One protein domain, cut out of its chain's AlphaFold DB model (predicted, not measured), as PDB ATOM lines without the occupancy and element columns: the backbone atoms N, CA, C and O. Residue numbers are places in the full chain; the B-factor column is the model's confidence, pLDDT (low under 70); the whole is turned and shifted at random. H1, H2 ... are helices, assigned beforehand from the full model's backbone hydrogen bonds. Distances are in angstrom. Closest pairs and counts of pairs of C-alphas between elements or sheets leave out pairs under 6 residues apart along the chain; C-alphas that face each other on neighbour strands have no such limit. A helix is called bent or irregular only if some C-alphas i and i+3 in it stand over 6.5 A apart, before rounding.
ATOM      1  N   MET A 142     270.342 280.145 330.293       70.31
ATOM      2  CA  MET A 142     269.031 279.738 329.755       70.31
ATOM      3  C   MET A 142     268.991 279.717 328.203       70.31
ATOM      4  O   MET A 142     268.134 279.053 327.621       70.31
ATOM      5  N   LYS A 143     269.968 280.332 327.515       76.38
ATOM      6  CA  LYS A 143     270.290 280.039 326.105       76.38
ATOM      7  C   LYS A 143     270.943 278.658 325.983       76.38
ATOM      8  O   LYS A 143     270.506 277.860 325.161       76.38
ATOM      9  N   GLU A 144     271.951 278.366 326.806       78.69
ATOM     10  CA  GLU A 144     272.638 277.065 326.801       78.69
ATOM     11  C   GLU A 144     271.654 275.930 327.136       78.69
ATOM     12  O   GLU A 144     271.636 274.918 326.448       78.69
ATOM     13  N   LEU A 145     270.739 276.135 328.089       81.00
ATOM     14  CA  LEU A 145     269.635 275.221 328.406       81.00
ATOM     15  C   LEU A 145     268.800 274.847 327.172       81.00
ATOM     16  O   LEU A 145     268.480 273.673 326.989       81.00
ATOM     17  N   MET A 146     268.435 275.824 326.330       73.94
ATOM     18  CA  MET A 146     267.758 275.548 325.058       73.94
ATOM     19  C   MET A 146     268.667 274.780 324.103       73.94
ATOM     20  O   MET A 146     268.230 273.788 323.536       73.94
ATOM     21  N   GLU A 147     269.917 275.213 323.955       83.50
ATOM     22  CA  GLU A 147     270.877 274.639 323.013       83.50
ATOM     23  C   GLU A 147     271.189 273.162 323.327       83.50
ATOM     24  O   GLU A 147     271.239 272.345 322.412       83.50
ATOM     25  N   TRP A 148     271.289 272.777 324.605       83.00
ATOM     26  CA  TRP A 148     271.398 271.372 325.022       83.00
ATOM     27  C   TRP A 148     270.075 270.606 324.870       83.00
ATOM     28  O   TRP A 148     270.082 269.491 324.349       83.00
ATOM     29  N   THR A 149     268.930 271.215 325.208       83.62
ATOM     30  CA  THR A 149     267.604 270.590 325.002       83.62
ATOM     31  C   THR A 149     267.345 270.289 323.516       83.62
ATOM     32  O   THR A 149     266.829 269.227 323.180       83.62
ATOM     33  N   GLU A 150     267.724 271.197 322.611       85.81
ATOM     34  CA  GLU A 150     267.567 271.056 321.155       85.81
ATOM     35  C   GLU A 150     268.550 270.036 320.555       85.81
ATOM     36  O   GLU A 150     268.204 269.320 319.618       85.81
ATOM     37  N   ARG A 151     269.744 269.892 321.149       88.06
ATOM     38  CA  ARG A 151     270.701 268.813 320.839       88.06
ATOM     39  C   ARG A 151     270.275 267.436 321.376       88.06
ATOM     40  O   ARG A 151     270.918 266.447 321.032       88.06
ATOM     41  N   GLY A 152     269.225 267.357 322.199       83.31
ATOM     42  CA  GLY A 152     268.804 266.126 322.883       83.31
ATOM     43  C   GLY A 152     269.699 265.726 324.063       83.31
ATOM     44  O   GLY A 152     269.650 264.583 324.510       83.31
ATOM     45  N   ASP A 153     270.520 266.649 324.563       85.56
ATOM     46  CA  ASP A 153     271.411 266.449 325.704       85.56
ATOM     47  C   ASP A 153     270.665 266.781 327.007       85.56
ATOM     48  O   ASP A 153     270.721 267.893 327.541       85.56
ATOM     49  N   GLU A 154     269.896 265.802 327.488       87.25
ATOM     50  CA  GLU A 154     269.118 265.929 328.725       87.25
ATOM     51  C   GLU A 154     270.006 266.098 329.969       87.25
ATOM     52  O   GLU A 154     269.553 266.672 330.961       87.25
ATOM     53  N   GLU A 155     271.263 265.648 329.935       84.62
ATOM     54  CA  GLU A 155     272.174 265.678 331.084       84.62
ATOM     55  C   GLU A 155     272.729 267.093 331.308       84.62
ATOM     56  O   GLU A 155     272.561 267.652 332.397       84.62
ATOM     57  N   ASN A 156     273.254 267.748 330.263       78.50
ATOM     58  CA  ASN A 156     273.659 269.157 330.334       78.50
ATOM     59  C   ASN A 156     272.459 270.099 330.527       78.50
ATOM     60  O   ASN A 156     272.542 271.058 331.302       78.50
ATOM     61  N   ALA A 157     271.309 269.810 329.902       78.25
ATOM     62  CA  ALA A 157     270.086 270.574 330.145       78.25
ATOM     63  C   ALA A 157     269.620 270.463 331.613       78.25
ATOM     64  O   ALA A 157     269.231 271.464 332.221       78.25
ATOM     65  N   THR A 158     269.710 269.277 332.223       79.69
ATOM     66  CA  THR A 158     269.364 269.082 333.640       79.69
ATOM     67  C   THR A 158     270.377 269.749 334.570       79.69
ATOM     68  O   THR A 158     269.967 270.393 335.533       79.69
ATOM     69  N   ALA A 159     271.679 269.686 334.269       77.56
ATOM     70  CA  ALA A 159     272.719 270.357 335.054       77.56
ATOM     71  C   ALA A 159     272.522 271.884 335.106       77.56
ATOM     72  O   ALA A 159     272.574 272.484 336.180       77.56
ATOM     73  N   ILE A 160     272.212 272.513 333.966       74.75
ATOM     74  CA  ILE A 160     271.916 273.953 333.904       74.75
ATOM     75  C   ILE A 160     270.595 274.282 334.603       74.75
ATOM     76  O   ILE A 160     270.499 275.303 335.285       74.75
ATOM     77  N   LYS A 161     269.576 273.422 334.485       76.12
ATOM     78  CA  LYS A 161     268.324 273.606 335.225       76.12
ATOM     79  C   LYS A 161     268.576 273.593 336.738       76.12
ATOM     80  O   LYS A 161     268.143 274.518 337.412       76.12
ATOM     81  N   LEU A 162     269.340 272.623 337.247       75.06
ATOM     82  CA  LEU A 162     269.734 272.540 338.659       75.06
ATOM     83  C   LEU A 162     270.574 273.746 339.115       75.06
ATOM     84  O   LEU A 162     270.472 274.155 340.270       75.06
ATOM     85  N   TYR A 163     271.368 274.348 338.223       73.38
ATOM     86  CA  TYR A 163     272.067 275.606 338.504       73.38
ATOM     87  C   TYR A 163     271.094 276.784 338.685       73.38
ATOM     88  O   TYR A 163     271.223 277.517 339.663       73.38
ATOM     89  N   PHE A 164     270.091 276.949 337.811       66.88
ATOM     90  CA  PHE A 164     269.052 277.979 337.987       66.88
ATOM     91  C   PHE A 164     268.165 277.722 339.205       66.88
ATOM     92  O   PHE A 164     267.909 278.652 339.967       66.88
ATOM     93  N   ASP A 165     267.726 276.476 339.403       65.75
ATOM     94  CA  ASP A 165     266.949 276.071 340.574       65.75
ATOM     95  C   ASP A 165     267.743 276.448 341.850       65.75
ATOM     96  O   ASP A 165     267.243 277.193 342.692       65.75
ATOM     97  N   GLY A 166     269.028 276.073 341.929       60.50
ATOM     98  CA  GLY A 166     269.931 276.391 343.042       60.50
ATOM     99  C   GLY A 166     270.277 277.878 343.226       60.50
ATOM    100  O   GLY A 166     270.584 278.291 344.348       60.50
ATOM    101  N   LEU A 167     270.217 278.691 342.162       59.53
ATOM    102  CA  LEU A 167     270.405 280.148 342.219       59.53
ATOM    103  C   LEU A 167     269.277 280.820 343.017       59.53
ATOM    104  O   LEU A 167     269.516 281.757 343.779       59.53
ATOM    105  N   TYR A 168     268.049 280.323 342.856       56.03
ATOM    106  CA  TYR A 168     266.869 280.843 343.539       56.03
ATOM    107  C   TYR A 168     266.630 280.165 344.895       56.03
ATOM    108  O   TYR A 168     266.364 280.860 345.880       56.03
ATOM    109  N   GLU A 169     266.802 278.842 344.971       59.25
ATOM    110  CA  GLU A 169     266.582 277.997 346.154       59.25
ATOM    111  C   GLU A 169     267.300 278.529 347.402       59.25
ATOM    112  O   GLU A 169     266.663 278.715 348.438       59.25
ATOM    113  N   ALA A 170     268.581 278.899 347.296       54.88
ATOM    114  CA  ALA A 170     269.372 279.388 348.433       54.88
ATOM    115  C   ALA A 170     268.837 280.690 349.071       54.88
ATOM    116  O   ALA A 170     269.065 280.935 350.256       54.88
ATOM    117  N   SER A 171     268.118 281.522 348.307       55.19
ATOM    118  CA  SER A 171     267.435 282.721 348.828       55.19
ATOM    119  C   SER A 171     265.996 282.426 349.265       55.19
ATOM    120  O   SER A 171     265.507 282.967 350.258       55.19
ATOM    121  N   ALA A 172     265.330 281.524 348.542       60.38
ATOM    122  CA  ALA A 172     263.953 281.130 348.769       60.38
ATOM    123  C   ALA A 172     263.788 280.305 350.056       60.38
ATOM    124  O   ALA A 172     262.832 280.531 350.795       60.38
ATOM    125  N   GLU A 173     264.705 279.381 350.365       64.44
ATOM    126  CA  GLU A 173     264.595 278.487 351.523       64.44
ATOM    127  C   GLU A 173     264.510 279.235 352.855       64.44
ATOM    128  O   GLU A 173     263.647 278.911 353.670       64.44
ATOM    129  N   ALA A 174     265.353 280.247 353.080       64.50
ATOM    130  CA  ALA A 174     265.361 281.006 354.333       64.50
ATOM    131  C   ALA A 174     264.037 281.763 354.547       64.50
ATOM    132  O   ALA A 174     263.418 281.665 355.610       64.50
ATOM    133  N   TRP A 175     263.554 282.445 353.505       63.91
ATOM    134  CA  TRP A 175     262.279 283.167 353.525       63.91
ATOM    135  C   TRP A 175     261.080 282.216 353.657       63.91
ATOM    136  O   TRP A 175     260.172 282.443 354.459       63.91
ATOM    137  N   TYR A 176     261.098 281.079 352.954       70.19
ATOM    138  CA  TYR A 176     260.073 280.048 353.101       70.19
ATOM    139  C   TYR A 176     260.176 279.259 354.409       70.19
ATOM    140  O   TYR A 176     259.183 278.644 354.790       70.19
ATOM    141  N   ALA A 177     261.306 279.255 355.117       67.81
ATOM    142  CA  ALA A 177     261.412 278.709 356.468       67.81
ATOM    143  C   ALA A 177     260.752 279.644 357.493       67.81
ATOM    144  O   ALA A 177     260.008 279.170 358.354       67.81
ATOM    145  N   GLU A 178     260.937 280.960 357.352       64.06
ATOM    146  CA  GLU A 178     260.220 281.968 358.140       64.06
ATOM    147  C   GLU A 178     258.703 281.882 357.896       64.06
ATOM    148  O   GLU A 178     257.941 281.664 358.837       64.06
ATOM    149  N   LEU A 179     258.259 281.896 356.635       68.38
ATOM    150  CA  LEU A 179     256.844 281.715 356.274       68.38
ATOM    151  C   LEU A 179     256.272 280.361 356.735       68.38
ATOM    152  O   LEU A 179     255.117 280.288 357.143       68.38
ATOM    153  N   ARG A 180     257.070 279.282 356.739       69.25
ATOM    154  CA  ARG A 180     256.660 277.953 357.242       69.25
ATOM    155  C   ARG A 180     256.463 277.923 358.762       69.25
ATOM    156  O   ARG A 180     255.767 277.037 359.240       69.25
ATOM    157  N   ARG A 181     256.992 278.892 359.523       62.69
ATOM    158  CA  ARG A 181     256.603 279.100 360.934       62.69
ATOM    159  C   ARG A 181     255.260 279.817 361.097       62.69
ATOM    160  O   ARG A 181     254.726 279.818 362.203       62.69
ATOM    161  N   LEU A 182     254.747 280.447 360.040       59.12
ATOM    162  CA  LEU A 182     253.526 281.257 360.062       59.12
ATOM    163  C   LEU A 182     252.315 280.556 359.429       59.12
ATOM    164  O   LEU A 182     251.206 281.081 359.506       59.12
ATOM    165  N   TRP A 183     252.516 279.421 358.757       68.06
ATOM    166  CA  TRP A 183     251.507 278.751 357.930       68.06
ATOM    167  C   TRP A 183     251.200 277.341 358.437       68.06
ATOM    168  O   TRP A 183     252.104 276.608 358.835       68.06
ATOM    169  N   ASP A 184     249.925 276.959 358.375       62.72
ATOM    170  CA  ASP A 184     249.445 275.647 358.812       62.72
ATOM    171  C   ASP A 184     249.898 274.543 357.826       62.72
ATOM    172  O   ASP A 184     249.700 274.714 356.614       62.72
ATOM    173  N   PRO A 185     250.520 273.429 358.272       61.16
ATOM    174  CA  PRO A 185     251.070 272.424 357.361       61.16
ATOM    175  C   PRO A 185     250.046 271.729 356.458       61.16
ATOM    176  O   PRO A 185     250.417 271.329 355.361       61.16
ATOM    177  N   GLU A 186     248.784 271.591 356.876       57.97
ATOM    178  CA  GLU A 186     247.754 270.885 356.089       57.97
ATOM    179  C   GLU A 186     247.216 271.700 354.893       57.97
ATOM    180  O   GLU A 186     246.550 271.152 354.017       57.97
ATOM    181  N   GLU A 187     247.505 273.005 354.808       61.00
ATOM    182  CA  GLU A 187     246.972 273.876 353.746       61.00
ATOM    183  C   GLU A 187     247.853 273.934 352.474       61.00
ATOM    184  O   GLU A 187     247.600 274.745 351.577       61.00
ATOM    185  N   SER A 188     248.908 273.112 352.378       59.53
ATOM    186  CA  SER A 188     249.907 273.168 351.294       59.53
ATOM    187  C   SER A 188     249.458 272.606 349.945       59.53
ATOM    188  O   SER A 188     249.967 273.037 348.905       59.53
ATOM    189  N   ASP A 189     248.537 271.644 349.956       66.56
ATOM    190  CA  ASP A 189     248.405 270.661 348.868       66.56
ATOM    191  C   ASP A 189     247.492 271.120 347.720       66.56
ATOM    192  O   ASP A 189     247.458 270.517 346.644       66.56
ATOM    193  N   VAL A 190     246.768 272.226 347.909       83.88
ATOM    194  CA  VAL A 190     245.943 272.835 346.861       83.88
ATOM    195  C   VAL A 190     246.856 273.515 345.841       83.88
ATOM    196  O   VAL A 190     247.304 274.643 346.051       83.88
ATOM    197  N   LYS A 191     247.136 272.840 344.720       90.81
ATOM    198  CA  LYS A 191     247.925 273.406 343.616       90.81
ATOM    199  C   LYS A 191     247.249 274.659 343.048       90.81
ATOM    200  O   LYS A 191     246.158 274.582 342.485       90.81
ATOM    201  N   ILE A 192     247.925 275.799 343.155       91.81
ATOM    202  CA  ILE A 192     247.446 277.100 342.684       91.81
ATOM    203  C   ILE A 192     247.862 277.267 341.213       91.81
ATOM    204  O   ILE A 192     249.053 277.220 340.916       91.81
ATOM    205  N   PRO A 193     246.935 277.465 340.258       94.50
ATOM    206  CA  PRO A 193     247.303 277.820 338.892       94.50
ATOM    207  C   PRO A 193     247.609 279.321 338.799       94.50
ATOM    208  O   PRO A 193     246.889 280.140 339.376       94.50
ATOM    209  N   PHE A 194     248.627 279.700 338.022       95.88
ATOM    210  CA  PHE A 194     249.047 281.103 337.857       95.88
ATOM    211  C   PHE A 194     247.909 282.019 337.356       95.88
ATOM    212  O   PHE A 194     247.784 283.157 337.795       95.88
ATOM    213  N   THR A 195     247.000 281.484 336.532       93.44
ATOM    214  CA  THR A 195     245.772 282.149 336.046       93.44
ATOM    215  C   THR A 195     244.766 282.533 337.140       93.44
ATOM    216  O   THR A 195     243.836 283.294 336.867       93.44
ATOM    217  N   SER A 196     244.916 282.007 338.360       93.38
ATOM    218  CA  SER A 196     244.068 282.341 339.512       93.38
ATOM    219  C   SER A 196     244.629 283.451 340.401       93.38
ATOM    220  O   SER A 196     243.929 283.875 341.317       93.38
ATOM    221  N   LEU A 197     245.863 283.909 340.172       94.44
ATOM    222  CA  LEU A 197     246.430 285.033 340.917       94.44
ATOM    223  C   LEU A 197     245.773 286.356 340.497       94.44
ATOM    224  O   LEU A 197     245.303 286.503 339.368       94.44
ATOM    225  N   TRP A 198     245.787 287.334 341.403       93.62
ATOM    226  CA  TRP A 198     245.336 288.698 341.122       93.62
ATOM    227  C   TRP A 198     246.119 289.322 339.941       93.62
ATOM    228  O   TRP A 198     247.329 289.072 339.826       93.62
ATOM    229  N   PRO A 199     245.494 290.145 339.074       93.88
ATOM    230  CA  PRO A 199     246.156 290.723 337.900       93.88
ATOM    231  C   PRO A 199     247.442 291.500 338.211       93.88
ATOM    232  O   PRO A 199     248.470 291.239 337.591       93.88
ATOM    233  N   SER A 200     247.440 292.379 339.221       94.25
ATOM    234  CA  SER A 200     248.634 293.162 339.580       94.25
ATOM    235  C   SER A 200     249.781 292.295 340.122       94.25
ATOM    236  O   SER A 200     250.944 292.533 339.792       94.25
ATOM    237  N   LEU A 201     249.477 291.228 340.873       95.62
ATOM    238  CA  LEU A 201     250.472 290.261 341.359       95.62
ATOM    239  C   LEU A 201     251.070 289.430 340.218       95.62
ATOM    240  O   LEU A 201     252.286 289.267 340.150       95.62
ATOM    241  N   SER A 202     250.235 288.929 339.305       95.56
ATOM    242  CA  SER A 202     250.713 288.148 338.157       95.56
ATOM    243  C   SER A 202     251.479 289.007 337.145       95.56
ATOM    244  O   SER A 202     252.512 288.554 336.659       95.56
ATOM    245  N   ASN A 203     251.074 290.264 336.909       95.88
ATOM    246  CA  ASN A 203     251.887 291.240 336.173       95.88
ATOM    247  C   ASN A 203     253.233 291.480 336.863       95.88
ATOM    248  O   ASN A 203     254.261 291.343 336.213       95.88
ATOM    249  N   THR A 204     253.251 291.735 338.178       96.75
ATOM    250  CA  THR A 204     254.508 291.961 338.919       96.75
ATOM    251  C   THR A 204     255.469 290.778 338.755       96.75
ATOM    252  O   THR A 204     256.632 290.988 338.428       96.75
ATOM    253  N   ILE A 205     254.983 289.536 338.870       97.00
ATOM    254  CA  ILE A 205     255.800 288.327 338.658       97.00
ATOM    255  C   ILE A 205     256.306 288.233 337.204       97.00
ATOM    256  O   ILE A 205     257.475 287.917 336.990       97.00
ATOM    257  N   ILE A 206     255.467 288.529 336.204       97.12
ATOM    258  CA  ILE A 206     255.864 288.558 334.781       97.12
ATOM    259  C   ILE A 206     256.950 289.617 334.528       97.12
ATOM    260  O   ILE A 206     257.939 289.328 333.854       97.12
ATOM    261  N   ASP A 207     256.770 290.827 335.059       96.50
ATOM    262  CA  ASP A 207     257.676 291.961 334.880       96.50
ATOM    263  C   ASP A 207     259.018 291.734 335.589       96.50
ATOM    264  O   ASP A 207     260.059 291.935 334.965       96.50
ATOM    265  N   GLN A 208     259.015 291.258 336.843       96.00
ATOM    266  CA  GLN A 208     260.244 290.920 337.573       96.00
ATOM    267  C   GLN A 208     261.025 289.809 336.855       96.00
ATOM    268  O   GLN A 208     262.197 290.012 336.552       96.00
ATOM    269  N   ILE A 209     260.377 288.695 336.473       95.00
ATOM    270  CA  ILE A 209     261.058 287.631 335.710       95.00
ATOM    271  C   ILE A 209     261.626 288.182 334.395       95.00
ATOM    272  O   ILE A 209     262.740 287.831 334.025       95.00
ATOM    273  N   ARG A 210     260.888 289.024 333.659       94.94
ATOM    274  CA  ARG A 210     261.387 289.598 332.398       94.94
ATOM    275  C   ARG A 210     262.613 290.484 332.624       94.94
ATOM    276  O   ARG A 210     263.548 290.418 331.829       94.94
ATOM    277  N   ASP A 211     262.581 291.331 333.648       94.12
ATOM    278  CA  ASP A 211     263.597 292.358 333.869       94.12
ATOM    279  C   ASP A 211     264.850 291.823 334.599       94.12
ATOM    280  O   ASP A 211     265.921 292.410 334.440       94.12
ATOM    281  N   ASP A 212     264.757 290.666 335.273       92.31
ATOM    282  CA  ASP A 212     265.900 289.869 335.761       92.31
ATOM    283  C   ASP A 212     266.800 289.345 334.616       92.31
ATOM    284  O   ASP A 212     267.994 289.109 334.818       92.31
ATOM    285  N   PHE A 213     266.266 289.163 333.397       89.62
ATOM    286  CA  PHE A 213     267.046 288.693 332.244       89.62
ATOM    287  C   PHE A 213     267.546 289.848 331.351       89.62
ATOM    288  O   PHE A 213     266.767 290.727 330.971       89.62
ATOM    289  N   PRO A 214     268.823 289.838 330.902       86.62
ATOM    290  CA  PRO A 214     269.357 290.915 330.071       86.62
ATOM    291  C   PRO A 214     268.599 291.082 328.748       86.62
ATOM    292  O   PRO A 214     268.416 290.133 327.972       86.62
ATOM    293  N   LYS A 215     268.186 292.320 328.458       87.94
ATOM    294  CA  LYS A 215     267.434 292.679 327.246       87.94
ATOM    295  C   LYS A 215     268.257 292.349 325.997       87.94
ATOM    296  O   LYS A 215     269.384 292.811 325.856       87.94
ATOM    297  N   GLY A 216     267.679 291.551 325.097       85.81
ATOM    298  CA  GLY A 216     268.350 291.042 323.894       85.81
ATOM    299  C   GLY A 216     268.925 289.624 324.011       85.81
ATOM    300  O   GLY A 216     269.318 289.072 322.989       85.81
ATOM    301  N   THR A 217     268.917 288.994 325.195       88.06
ATOM    302  CA  THR A 217     269.343 287.581 325.352       88.06
ATOM    303  C   THR A 217     268.464 286.609 324.555       88.06
ATOM    304  O   THR A 217     268.945 285.598 324.048       88.06
ATOM    305  N   TYR A 218     267.169 286.915 324.443       87.62
ATOM    306  CA  TYR A 218     266.163 286.077 323.792       87.62
ATOM    307  C   TYR A 218     265.442 286.859 322.695       87.62
ATOM    308  O   TYR A 218     265.195 288.056 322.836       87.62
ATOM    309  N   LEU A 219     265.041 286.154 321.632       89.81
ATOM    310  CA  LEU A 219     264.243 286.710 320.532       89.81
ATOM    311  C   LEU A 219     262.839 287.164 320.985       89.81
ATOM    312  O   LEU A 219     262.242 288.042 320.368       89.81
ATOM    313  N   ASP A 220     262.321 286.573 322.062       91.44
ATOM    314  CA  ASP A 220     261.109 287.004 322.760       91.44
ATOM    315  C   ASP A 220     261.454 287.283 324.227       91.44
ATOM    316  O   ASP A 220     261.901 286.382 324.941       91.44
ATOM    317  N   SER A 221     261.211 288.508 324.697       91.69
ATOM    318  CA  SER A 221     261.415 288.889 326.099       91.69
ATOM    319  C   SER A 221     260.523 288.112 327.073       91.69
ATOM    320  O   SER A 221     260.858 288.003 328.246       91.69
ATOM    321  N   TYR A 222     259.410 287.543 326.603       95.00
ATOM    322  CA  TYR A 222     258.520 286.697 327.402       95.00
ATOM    323  C   TYR A 222     258.908 285.209 327.388       95.00
ATOM    324  O   TYR A 222     258.261 284.407 328.063       95.00
ATOM    325  N   TYR A 223     259.975 284.813 326.677       93.88
ATOM    326  CA  TYR A 223     260.435 283.420 326.673       93.88
ATOM    327  C   TYR A 223     260.814 282.897 328.078       93.88
ATOM    328  O   TYR A 223     260.306 281.834 328.452       93.88
ATOM    329  N   PRO A 224     261.614 283.609 328.903       93.56
ATOM    330  CA  PRO A 224     261.975 283.116 330.236       93.56
ATOM    331  C   PRO A 224     260.765 283.020 331.167       93.56
ATOM    332  O   PRO A 224     260.643 282.058 331.919       93.56
ATOM    333  N   VAL A 225     259.829 283.970 331.049       95.69
ATOM    334  CA  VAL A 225     258.553 283.989 331.783       95.69
ATOM    335  C   VAL A 225     257.738 282.728 331.485       95.69
ATOM    336  O   VAL A 225     257.315 282.033 332.407       95.69
ATOM    337  N   ALA A 226     257.568 282.381 330.205       94.25
ATOM    338  CA  ALA A 226     256.876 281.158 329.800       94.25
ATOM    339  C   ALA A 226     257.590 279.896 330.320       94.25
ATOM    340  O   ALA A 226     256.941 278.979 330.825       94.25
ATOM    341  N   ARG A 227     258.928 279.861 330.238       93.38
ATOM    342  CA  ARG A 227     259.738 278.695 330.618       93.38
ATOM    343  C   ARG A 227     259.762 278.444 332.129       93.38
ATOM    344  O   ARG A 227     259.609 277.292 332.523       93.38
ATOM    345  N   LEU A 228     259.915 279.485 332.953       92.81
ATOM    346  CA  LEU A 228     259.970 279.379 334.420       92.81
ATOM    347  C   LEU A 228     258.593 279.114 335.045       92.81
ATOM    348  O   LEU A 228     258.474 278.288 335.946       92.81
ATOM    349  N   LEU A 229     257.534 279.756 334.541       94.69
ATOM    350  CA  LEU A 229     256.169 279.533 335.037       94.69
ATOM    351  C   LEU A 229     255.531 278.238 334.495       94.69
ATOM    352  O   LEU A 229     254.457 277.847 334.951       94.69
ATOM    353  N   GLY A 230     256.175 277.563 333.534       93.31
ATOM    354  CA  GLY A 230     255.673 276.331 332.914       93.31
ATOM    355  C   GLY A 230     254.450 276.543 332.012       93.31
ATOM    356  O   GLY A 230     253.628 275.641 331.876       93.31
ATOM    357  N   LEU A 231     254.314 277.735 331.424       95.56
ATOM    358  CA  LEU A 231     253.156 278.158 330.631       95.56
ATOM    359  C   LEU A 231     253.432 278.027 329.131       95.56
ATOM    360  O   LEU A 231     254.525 278.348 328.657       95.56
ATOM    361  N   THR A 232     252.426 277.658 328.337       96.06
ATOM    362  CA  THR A 232     252.535 277.825 326.882       96.06
ATOM    363  C   THR A 232     252.476 279.307 326.507       96.06
ATOM    364  O   THR A 232     251.820 280.122 327.157       96.06
ATOM    365  N   ARG A 233     253.090 279.671 325.373       93.56
ATOM    366  CA  ARG A 233     253.053 281.048 324.839       93.56
ATOM    367  C   ARG A 233     251.624 281.550 324.561       93.56
ATOM    368  O   ARG A 233     251.390 282.753 324.571       93.56
ATOM    369  N   LYS A 234     250.658 280.647 324.336       95.50
ATOM    370  CA  LYS A 234     249.233 280.998 324.194       95.50
ATOM    371  C   LYS A 234     248.605 281.366 325.537       95.50
ATOM    372  O   LYS A 234     247.915 282.378 325.611       95.50
ATOM    373  N   GLU A 235     248.869 280.583 326.582       95.88
ATOM    374  CA  GLU A 235     248.384 280.864 327.937       95.88
ATOM    375  C   GLU A 235     248.996 282.157 328.473       95.88
ATOM    376  O   GLU A 235     248.250 283.041 328.886       95.88
ATOM    377  N   LEU A 236     250.318 282.335 328.362       96.56
ATOM    378  CA  LEU A 236     250.981 283.571 328.785       96.56
ATOM    379  C   LEU A 236     250.425 284.803 328.050       96.56
ATOM    380  O   LEU A 236     250.084 285.787 328.699       96.56
ATOM    381  N   ASN A 237     250.225 284.731 326.728       95.69
ATOM    382  CA  ASN A 237     249.574 285.816 325.986       95.69
ATOM    383  C   ASN A 237     248.130 286.064 326.457       95.69
ATOM    384  O   ASN A 237     247.721 287.216 326.546       95.69
ATOM    385  N   SER A 238     247.358 285.021 326.782       94.75
ATOM    386  CA  SER A 238     245.996 285.192 327.310       94.75
ATOM    387  C   SER A 238     245.973 285.825 328.707       94.75
ATOM    388  O   SER A 238     245.090 286.627 328.987       94.75
ATOM    389  N   ILE A 239     246.974 285.541 329.549       94.69
ATOM    390  CA  ILE A 239     247.142 286.150 330.876       94.69
ATOM    391  C   ILE A 239     247.546 287.618 330.734       94.69
ATOM    392  O   ILE A 239     246.905 288.475 331.328       94.69
ATOM    393  N   ILE A 240     248.523 287.932 329.878       94.88
ATOM    394  CA  ILE A 240     248.920 289.318 329.585       94.88
ATOM    395  C   ILE A 240     247.728 290.115 329.031       94.88
ATOM    396  O   ILE A 240     247.478 291.228 329.488       94.88
ATOM    397  N   LEU A 241     246.949 289.555 328.098       93.56
ATOM    398  CA  LEU A 241     245.753 290.213 327.555       93.56
ATOM    399  C   LEU A 241     244.652 290.410 328.605       93.56
ATOM    400  O   LEU A 241     244.008 291.454 328.607       93.56
ATOM    401  N   ARG A 242     244.448 289.443 329.507       90.62
ATOM    402  CA  ARG A 242     243.480 289.532 330.612       90.62
ATOM    403  C   ARG A 242     243.891 290.581 331.644       90.62
ATOM    404  O   ARG A 242     243.068 291.391 332.048       90.62
ATOM    405  N   ASN A 243     245.168 290.607 332.018       90.62
ATOM    406  CA  ASN A 243     245.712 291.537 333.006       90.62
ATOM    407  C   ASN A 243     245.848 292.983 332.492       90.62
ATOM    408  O   ASN A 243     246.027 293.893 333.294       90.62
ATOM    409  N   ASN A 244     245.801 293.194 331.172       89.44
ATOM    410  CA  ASN A 244     245.729 294.517 330.536       89.44
ATOM    411  C   ASN A 244     244.310 294.843 330.019       89.44
ATOM    412  O   ASN A 244     244.121 295.852 329.338       89.44
ATOM    413  N   GLY A 245     243.332 293.970 330.276       85.75
ATOM    414  CA  GLY A 245     241.944 294.130 329.854       85.75
ATOM    415  C   GLY A 245     241.076 294.820 330.905       85.75
ATOM    416  O   GLY A 245     241.526 295.155 332.001       85.75
ATOM    417  N   ASP A 246     239.795 294.997 330.580       77.44
ATOM    418  CA  ASP A 246     238.795 295.386 331.573       77.44
ATOM    419  C   ASP A 246     238.671 294.285 332.641       77.44
ATOM    420  O   ASP A 246     238.584 293.098 332.316       77.44
ATOM    421  N   TRP A 247     238.601 294.667 333.918       74.62
ATOM    422  CA  TRP A 247     238.613 293.753 335.075       74.62
ATOM    423  C   TRP A 247     237.318 292.918 335.241       74.62
ATOM    424  O   TRP A 247     237.049 292.411 336.326       74.62
ATOM    425  N   GLY A 248     236.514 292.750 334.183       72.62
ATOM    426  CA  GLY A 248     235.166 292.159 334.193       72.62
ATOM    427  C   GLY A 248     235.074 290.780 334.857       72.62
ATOM    428  O   GLY A 248     234.173 290.542 335.657       72.62
ATOM    429  N   ASP A 249     236.043 289.897 334.599       74.75
ATOM    430  CA  ASP A 249     236.149 288.567 335.229       74.75
ATOM    431  C   ASP A 249     236.244 288.612 336.765       74.75
ATOM    432  O   ASP A 249     235.875 287.653 337.440       74.75
ATOM    433  N   PHE A 250     236.800 289.699 337.300       73.69
ATOM    434  CA  PHE A 250     237.057 289.919 338.721       73.69
ATOM    435  C   PHE A 250     236.148 291.011 339.305       73.69
ATOM    436  O   PHE A 250     236.316 291.378 340.466       73.69
ATOM    437  N   GLU A 251     235.211 291.566 338.529       78.38
ATOM    438  CA  GLU A 251     234.586 292.858 338.834       78.38
ATOM    439  C   GLU A 251     233.788 292.848 340.152       78.38
ATOM    440  O   GLU A 251     233.833 293.823 340.905       78.38
ATOM    441  N   GLU A 252     233.124 291.736 340.492       80.44
ATOM    442  CA  GLU A 252     232.407 291.602 341.770       80.44
ATOM    443  C   GLU A 252     233.361 291.601 342.982       80.44
ATOM    444  O   GLU A 252     233.137 292.352 343.935       80.44
ATOM    445  N   ASP A 253     234.447 290.820 342.935       79.25
ATOM    446  CA  ASP A 253     235.447 290.738 344.013       79.25
ATOM    447  C   ASP A 253     236.282 292.026 344.119       79.25
ATOM    448  O   ASP A 253     236.554 292.511 345.221       79.25
ATOM    449  N   PHE A 254     236.649 292.615 342.976       83.25
ATOM    450  CA  PHE A 254     237.388 293.872 342.887       83.25
ATOM    451  C   PHE A 254     236.591 295.024 343.498       83.25
ATOM    452  O   PHE A 254     237.079 295.684 344.420       83.25
ATOM    453  N   HIS A 255     235.344 295.242 343.054       84.50
ATOM    454  CA  HIS A 255     234.509 296.300 343.626       84.50
ATOM    455  C   HIS A 255     234.246 296.046 345.104       84.50
ATOM    456  O   HIS A 255     234.347 296.990 345.879       84.50
ATOM    457  N   ALA A 256     233.975 294.804 345.527       86.12
ATOM    458  CA  ALA A 256     233.746 294.478 346.936       86.12
ATOM    459  C   ALA A 256     234.969 294.776 347.827       86.12
ATOM    460  O   ALA A 256     234.809 295.310 348.932       86.12
ATOM    461  N   TYR A 257     236.182 294.474 347.352       86.12
ATOM    462  CA  TYR A 257     237.423 294.773 348.066       86.12
ATOM    463  C   TYR A 257     237.754 296.274 348.070       86.12
ATOM    464  O   TYR A 257     238.087 296.827 349.122       86.12
ATOM    465  N   PHE A 258     237.579 296.968 346.942       86.88
ATOM    466  CA  PHE A 258     237.780 298.415 346.853       86.88
ATOM    467  C   PHE A 258     236.792 299.185 347.747       86.88
ATOM    468  O   PHE A 258     237.181 300.105 348.471       86.88
ATOM    469  N   ASP A 259     235.524 298.759 347.792       88.38
ATOM    470  CA  ASP A 259     234.513 299.273 348.724       88.38
ATOM    471  C   ASP A 259     234.912 299.040 350.192       88.38
ATOM    472  O   ASP A 259     234.653 299.886 351.049       88.38
ATOM    473  N   PHE A 260     235.532 297.899 350.512       88.12
ATOM    474  CA  PHE A 260     236.042 297.599 351.852       88.12
ATOM    475  C   PHE A 260     237.218 298.513 352.229       88.12
ATOM    476  O   PHE A 260     237.169 299.152 353.283       88.12
ATOM    477  N   LEU A 261     238.224 298.665 351.357       86.94
ATOM    478  CA  LEU A 261     239.336 299.598 351.572       86.94
ATOM    479  C   LEU A 261     238.835 301.034 351.777       86.94
ATOM    480  O   LEU A 261     239.233 301.696 352.736       86.94
ATOM    481  N   LYS A 262     237.898 301.484 350.940       89.81
ATOM    482  CA  LYS A 262     237.311 302.829 350.988       89.81
ATOM    483  C   LYS A 262     236.390 303.064 352.192       89.81
ATOM    484  O   LYS A 262     236.253 304.201 352.636       89.81
ATOM    485  N   ARG A 263     235.771 302.018 352.753       91.12
ATOM    486  CA  ARG A 263     235.032 302.096 354.031       91.12
ATOM    487  C   ARG A 263     235.966 302.229 355.230       91.12
ATOM    488  O   ARG A 263     235.625 302.942 356.170       91.12
ATOM    489  N   ASN A 264     237.116 301.558 355.195       85.69
ATOM    490  CA  ASN A 264     238.089 301.573 356.287       85.69
ATOM    491  C   ASN A 264     238.961 302.841 356.271       85.69
ATOM    492  O   ASN A 264     239.251 303.392 357.328       85.69
ATOM    493  N   ASN A 265     239.336 303.322 355.081       87.69
ATOM    494  CA  ASN A 265     240.192 304.492 354.866       87.69
ATOM    495  C   ASN A 265     239.510 305.516 353.927       87.69
ATOM    496  O   ASN A 265     239.963 305.702 352.797       87.69
ATOM    497  N   PRO A 266     238.422 306.188 354.352       89.75
ATOM    498  CA  PRO A 266     237.618 307.052 353.475       89.75
ATOM    499  C   PRO A 266     238.353 308.298 352.961       89.75
ATOM    500  O   PRO A 266     238.060 308.760 351.859       89.75
ATOM    501  N   ASP A 267     239.311 308.816 353.734       90.69
ATOM    502  CA  ASP A 267     240.176 309.947 353.361       90.69
ATOM    503  C   ASP A 267     241.514 309.495 352.734       90.69
ATOM    504  O   ASP A 267     242.354 310.324 352.379       90.69
ATOM    505  N   GLY A 268     241.740 308.182 352.620       88.75
ATOM    506  CA  GLY A 268     242.956 307.607 352.050       88.75
ATOM    507  C   GLY A 268     242.934 307.593 350.521       88.75
ATOM    508  O   GLY A 268     241.895 307.372 349.898       88.75
ATOM    509  N   ILE A 269     244.104 307.770 349.902       86.00
ATOM    510  CA  ILE A 269     244.282 307.446 348.483       86.00
ATOM    511  C   ILE A 269     244.370 305.921 348.389       86.00
ATOM    512  O   ILE A 269     245.423 305.342 348.639       86.00
ATOM    513  N   VAL A 270     243.241 305.279 348.088       85.44
ATOM    514  CA  VAL A 270     243.185 303.840 347.804       85.44
ATOM    515  C   VAL A 270     243.772 303.601 346.415       85.44
ATOM    516  O   VAL A 270     243.247 304.119 345.428       85.44
ATOM    517  N   ASP A 271     244.850 302.827 346.353       86.19
ATOM    518  CA  ASP A 271     245.444 302.352 345.105       86.19
ATOM    519  C   ASP A 271     244.577 301.211 344.528       86.19
ATOM    520  O   ASP A 271     244.366 300.216 345.228       86.19
ATOM    521  N   PRO A 272     244.031 301.331 343.300       82.06
ATOM    522  CA  PRO A 272     243.250 300.259 342.682       82.06
ATOM    523  C   PRO A 272     244.081 299.007 342.364       82.06
ATOM    524  O   PRO A 272     243.512 297.921 342.309       82.06
ATOM    525  N   GLU A 273     245.402 299.122 342.192       87.50
ATOM    526  CA  GLU A 273     246.268 297.972 341.900       87.50
ATOM    527  C   GLU A 273     246.624 297.162 343.158       87.50
ATOM    528  O   GLU A 273     247.178 296.065 343.045       87.50
ATOM    529  N   GLN A 274     246.296 297.660 344.358       89.88
ATOM    530  CA  GLN A 274     246.606 296.983 345.616       89.88
ATOM    531  C   GLN A 274     245.847 295.644 345.727       89.88
ATOM    532  O   GLN A 274     244.616 295.638 345.811       89.88
ATOM    533  N   PRO A 275     246.545 294.493 345.775       91.19
ATOM    534  CA  PRO A 275     245.903 293.189 345.877       91.19
ATOM    535  C   PRO A 275     245.391 292.917 347.305       91.19
ATOM    536  O   PRO A 275     246.016 293.342 348.283       91.19
ATOM    537  N   PRO A 276     244.307 292.132 347.469       90.19
ATOM    538  CA  PRO A 276     243.873 291.654 348.778       90.19
ATOM    539  C   PRO A 276     244.989 290.888 349.513       90.19
ATOM    540  O   PRO A 276     245.648 290.051 348.892       90.19
ATOM    541  N   PRO A 277     245.161 291.039 350.845       88.12
ATOM    542  CA  PRO A 277     246.200 290.324 351.600       88.12
ATOM    543  C   PRO A 277     246.166 288.799 351.418       88.12
ATOM    544  O   PRO A 277     247.205 288.147 351.376       88.12
ATOM    545  N   LYS A 278     244.970 288.226 351.229       86.25
ATOM    546  CA  LYS A 278     244.766 286.798 350.929       86.25
ATOM    547  C   LYS A 278     245.304 286.382 349.559       86.25
ATOM    548  O   LYS A 278     245.841 285.289 349.421       86.25
ATOM    549  N   GLU A 279     245.198 287.256 348.563       91.75
ATOM    550  CA  GLU A 279     245.747 287.025 347.225       91.75
ATOM    551  C   GLU A 279     247.275 287.179 347.217       91.75
ATOM    552  O   GLU A 279     247.954 286.430 346.519       91.75
ATOM    553  N   VAL A 280     247.836 288.044 348.074       92.50
ATOM    554  CA  VAL A 280     249.287 288.072 348.337       92.50
ATOM    555  C   VAL A 280     249.746 286.738 348.941       92.50
ATOM    556  O   VAL A 280     250.660 286.119 348.405       92.50
ATOM    557  N   VAL A 281     249.073 286.220 349.981       89.25
ATOM    558  CA  VAL A 281     249.372 284.883 350.553       89.25
ATOM    559  C   VAL A 281     249.299 283.782 349.488       89.25
ATOM    560  O   VAL A 281     250.190 282.940 349.407       89.25
ATOM    561  N   LYS A 282     248.268 283.802 348.640       91.06
ATOM    562  CA  LYS A 282     248.077 282.871 347.516       91.06
ATOM    563  C   LYS A 282     249.209 282.960 346.484       91.06
ATOM    564  O   LYS A 282     249.677 281.922 346.024       91.06
ATOM    565  N   ALA A 283     249.706 284.158 346.171       94.00
ATOM    566  CA  ALA A 283     250.869 284.339 345.302       94.00
ATOM    567  C   ALA A 283     252.169 283.831 345.954       94.00
ATOM    568  O   ALA A 283     252.929 283.122 345.301       94.00
ATOM    569  N   ILE A 284     252.391 284.080 347.252       90.81
ATOM    570  CA  ILE A 284     253.525 283.497 347.995       90.81
ATOM    571  C   ILE A 284     253.438 281.954 347.980       90.81
ATOM    572  O   ILE A 284     254.443 281.275 347.772       90.81
ATOM    573  N   ARG A 285     252.236 281.375 348.150       89.69
ATOM    574  CA  ARG A 285     252.005 279.918 348.058       89.69
ATOM    575  C   ARG A 285     252.277 279.379 346.648       89.69
ATOM    576  O   ARG A 285     252.897 278.327 346.533       89.69
ATOM    577  N   PHE A 286     251.871 280.097 345.599       93.81
ATOM    578  CA  PHE A 286     252.177 279.746 344.209       93.81
ATOM    579  C   PHE A 286     253.691 279.718 343.952       93.81
ATOM    580  O   PHE A 286     254.207 278.716 343.459       93.81
ATOM    581  N   LEU A 287     254.410 280.778 344.337       92.94
ATOM    582  CA  LEU A 287     255.864 280.852 344.168       92.94
ATOM    583  C   LEU A 287     256.561 279.702 344.914       92.94
ATOM    584  O   LEU A 287     257.417 279.035 344.337       92.94
ATOM    585  N   LYS A 288     256.111 279.377 346.136       89.25
ATOM    586  CA  LYS A 288     256.588 278.219 346.914       89.25
ATOM    587  C   LYS A 288     256.341 276.880 346.206       89.25
ATOM    588  O   LYS A 288     257.207 276.014 346.240       89.25
ATOM    589  N   GLN A 289     255.183 276.698 345.566       89.69
ATOM    590  CA  GLN A 289     254.847 275.483 344.802       89.69
ATOM    591  C   GLN A 289     255.675 275.325 343.513       89.69
ATOM    592  O   GLN A 289     255.731 274.227 342.963       89.69
ATOM    593  N   HIS A 290     256.320 276.398 343.045       89.56
ATOM    594  CA  HIS A 290     257.186 276.423 341.863       89.56
ATOM    595  C   HIS A 290     258.680 276.647 342.198       89.56
ATOM    596  O   HIS A 290     259.478 276.843 341.287       89.56
ATOM    597  N   SER A 291     259.067 276.619 343.482       88.19
ATOM    598  CA  SER A 291     260.431 276.914 343.976       88.19
ATOM    599  C   SER A 291     260.995 278.288 343.561       88.19
ATOM    600  O   SER A 291     262.206 278.484 343.500       88.19
ATOM    601  N   LEU A 292     260.118 279.260 343.298       90.75
ATOM    602  CA  LEU A 292     260.477 280.615 342.870       90.75
ATOM    603  C   LEU A 292     260.728 281.545 344.076       90.75
ATOM    604  O   LEU A 292     260.105 281.362 345.131       90.75
ATOM    605  N   PRO A 293     261.597 282.568 343.951       90.06
ATOM    606  CA  PRO A 293     261.955 283.446 345.061       90.06
ATOM    607  C   PRO A 293     260.863 284.489 345.348       90.06
ATOM    608  O   PRO A 293     260.117 284.909 344.461       90.06
ATOM    609  N   GLY A 294     260.809 284.966 346.595       87.69
ATOM    610  CA  GLY A 294     259.854 285.996 347.027       87.69
ATOM    611  C   GLY A 294     260.020 287.361 346.361       87.69
ATOM    612  O   GLY A 294     259.052 288.116 346.262       87.69
ATOM    613  N   SER A 295     261.216 287.648 345.840       89.56
ATOM    614  CA  SER A 295     261.545 288.890 345.132       89.56
ATOM    615  C   SER A 295     260.643 289.160 343.925       89.56
ATOM    616  O   SER A 295     260.386 290.322 343.621       89.56
ATOM    617  N   LEU A 296     260.082 288.121 343.292       94.62
ATOM    618  CA  LEU A 296     259.156 288.264 342.159       94.62
ATOM    619  C   LEU A 296     257.827 288.949 342.526       94.62
ATOM    620  O   LEU A 296     257.074 289.340 341.640       94.62
ATOM    621  N   LEU A 297     257.534 289.130 343.818       94.31
ATOM    622  CA  LEU A 297     256.414 289.952 344.286       94.31
ATOM    623  C   LEU A 297     256.745 291.454 344.322       94.31
ATOM    624  O   LEU A 297     255.860 292.257 344.613       94.31
ATOM    625  N   GLY A 298     257.986 291.860 344.034       92.44
ATOM    626  CA  GLY A 298     258.398 293.262 343.958       92.44
ATOM    627  C   GLY A 298     258.154 294.011 345.270       92.44
ATOM    628  O   GLY A 298     258.725 293.677 346.309       92.44
ATOM    629  N   CYS A 299     257.291 295.027 345.246       88.75
ATOM    630  CA  CYS A 299     256.874 295.739 346.457       88.75
ATOM    631  C   CYS A 299     255.927 294.917 347.353       88.75
ATOM    632  O   CYS A 299     255.955 295.086 348.567       88.75
ATOM    633  N   TRP A 300     255.139 293.987 346.799       90.25
ATOM    634  CA  TRP A 300     254.103 293.245 347.532       90.25
ATOM    635  C   TRP A 300     254.647 292.211 348.530       90.25
ATOM    636  O   TRP A 300     253.874 291.638 349.296       90.25
ATOM    637  N   GLN A 301     255.966 291.984 348.561       84.38
ATOM    638  CA  GLN A 301     256.613 291.186 349.610       84.38
ATOM    639  C   GLN A 301     256.698 291.927 350.965       84.38
ATOM    640  O   GLN A 301     256.866 291.273 351.994       84.38
ATOM    641  N   TYR A 302     256.568 293.267 350.990       83.00
ATOM    642  CA  TYR A 302     256.695 294.082 352.206       83.00
ATOM    643  C   TYR A 302     255.579 295.142 352.349       83.00
ATOM    644  O   TYR A 302     255.409 295.973 351.457       83.00
ATOM    645  N   PRO A 303     254.879 295.218 353.500       76.88
ATOM    646  CA  PRO A 303     254.912 294.269 354.613       76.88
ATOM    647  C   PRO A 303     254.241 292.939 354.234       76.88
ATOM    648  O   PRO A 303     253.263 292.923 353.489       76.88
ATOM    649  N   LEU A 304     254.724 291.830 354.801       75.38
ATOM    650  CA  LEU A 304     254.020 290.551 354.700       75.38
ATOM    651  C   LEU A 304     252.604 290.669 355.312       75.38
ATOM    652  O   LEU A 304     252.448 291.328 356.346       75.38
ATOM    653  N   PRO A 305     251.578 290.024 354.719       73.38
ATOM    654  CA  PRO A 305     250.224 289.992 355.270       73.38
ATOM    655  C   PRO A 305     250.193 289.574 356.751       73.38
ATOM    656  O   PRO A 305     250.854 288.602 357.125       73.38
ATOM    657  N   PRO A 306     249.419 290.254 357.617       68.56
ATOM    658  CA  PRO A 306     249.355 289.905 359.030       68.56
ATOM    659  C   PRO A 306     248.669 288.545 359.220       68.56
ATOM    660  O   PRO A 306     247.665 288.248 358.577       68.56
ATOM    661  N   PHE A 307     249.165 287.743 360.170       59.28
ATOM    662  CA  PHE A 307     248.764 286.344 360.425       59.28
ATOM    663  C   PHE A 307     247.243 286.081 360.374       59.28
ATOM    664  O   PHE A 307     246.789 285.066 359.847       59.28
ATOM    665  N   LYS A 308     246.442 287.023 360.887       63.78
ATOM    666  CA  LYS A 308     244.970 286.951 360.956       63.78
ATOM    667  C   LYS A 308     244.293 286.854 359.581       63.78
ATOM    668  O   LYS A 308     243.225 286.251 359.481       63.78
ATOM    669  N   ASP A 309     244.916 287.406 358.540       62.09
ATOM    670  CA  ASP A 309     244.440 287.319 357.155       62.09
ATOM    671  C   ASP A 309     244.908 286.032 356.458       62.09
ATOM    672  O   ASP A 309     244.241 285.569 355.531       62.09
ATOM    673  N   ILE A 310     246.018 285.442 356.926       59.53
ATOM    674  CA  ILE A 310     246.605 284.195 356.409       59.53
ATOM    675  C   ILE A 310     245.750 282.984 356.801       59.53
ATOM    676  O   ILE A 310     245.422 282.166 355.944       59.53
ATOM    677  N   ALA A 311     245.377 282.886 358.083       54.25
ATOM    678  CA  ALA A 311     244.690 281.729 358.662       54.25
ATOM    679  C   ALA A 311     243.300 282.109 359.229       54.25
ATOM    680  O   ALA A 311     243.096 282.116 360.447       54.25
TER     681      ALA A 311
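Overview. This is residues 142 to 311 of the 690 residues of an uncharacterized protein of Decorospora gaudefroyi (UniProt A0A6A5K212). The long helix H2 runs past one side of a helical core in which H3 lies between H4 and H5 on one side and the hairpin of H7 and H8 on the other. H1 folds back on the first part of H2 near one end of the longest axis, while H6 reaches out toward the other end, with residues 263 to 268 sticking out. The printed part has 170 residues, with nine named helices, H1 to H9 in chain order, and no named strand; the class is all helix. It is compact by its radius of gyration of the C-alphas, 17.8 A, yet elongated in outline, spanning 59 by 37 by 26 A.

Along the chain. Find C-alpha 154 at (269.118, 265.929, 328.725); from there H2, residues 154 to 180, runs 33.4 A to C-alpha 180 at (256.660, 277.953, 357.242), with a kink of 48 degrees near residue 172. Before it stands H1, residues 142 to 150, 12.3 A. Further along come H3, residues 199 to 212, 19.9 A; H4, residues 223 to 229; H5, residues 233 to 243, 15.2 A; and H6, residues 247 to 264, 22.6 A, with a kink of 48 degrees near residue 254. Then look for H7, residues 277 to 289, 18.5 A; H8, residues 294 to 301; and H9, residues 307 to 310, ending at C-alpha 310 at (246.605, 284.195, 356.409). H6 and H8 are irregular: C-alphas 249 and 252 are 8.1 A apart, C-alphas 296 and 299 8.9 A.

Arrangement. H2 touches H1 with residues 154 to 161 alone, as a hairpin at a steep tilt of 44 degrees; their closest C-alphas, Leu 145 and Ala 157, are 5.0 A apart. H2 is close to H8 but not clearly touching, at C-alphas 172 and 294, 6.6 A. H8 touches the hub, H3, at C-alphas 205 and 296, 4.9 A, the closest pair. H8 also forms a hairpin with H7, a shallow tilt of 8 degrees, opposite ways, closest at C-alphas 284 and 294, 6.9 A. H3 touches H5 with residues 199 to 203 alone, closest at C-alphas 199 and 243, 5.0 A, and H4 with residues 206 to 210 alone, closest at C-alphas 209 and 225, 5.9 A. H4 and H5 touch only at the corner, and only just, with 3 pairs of C-alphas within 8 A, the closest being 226 and 233, 6.3 A. H9 touches H7, closest at C-alphas 309 and 278, 6.3 A. H6 touches no helix and meets H5 only through their link. Every O i to N i+4 pair is within hydrogen-bond range in H1, H3, H4, H5 and H7, against 19 of 23 in H2, 12 of 14 in H6 and 0 of 4 in H8, where 3 of 5 O i to N i+3 pairs are; H9 is too short for an O i to N i+4 pair.

Size, cuts and confidence. The two farthest C-alphas, Arg 151 and Asp 267, are 60.7 A apart, and the printed part has no cut. The links from H2 to H3 and from H6 to H7 are long. Look for low confidence, pLDDT under 70, at residues 164 to 175, 177 to 189 and 306 to 311; the mean of the printed part is 83.3.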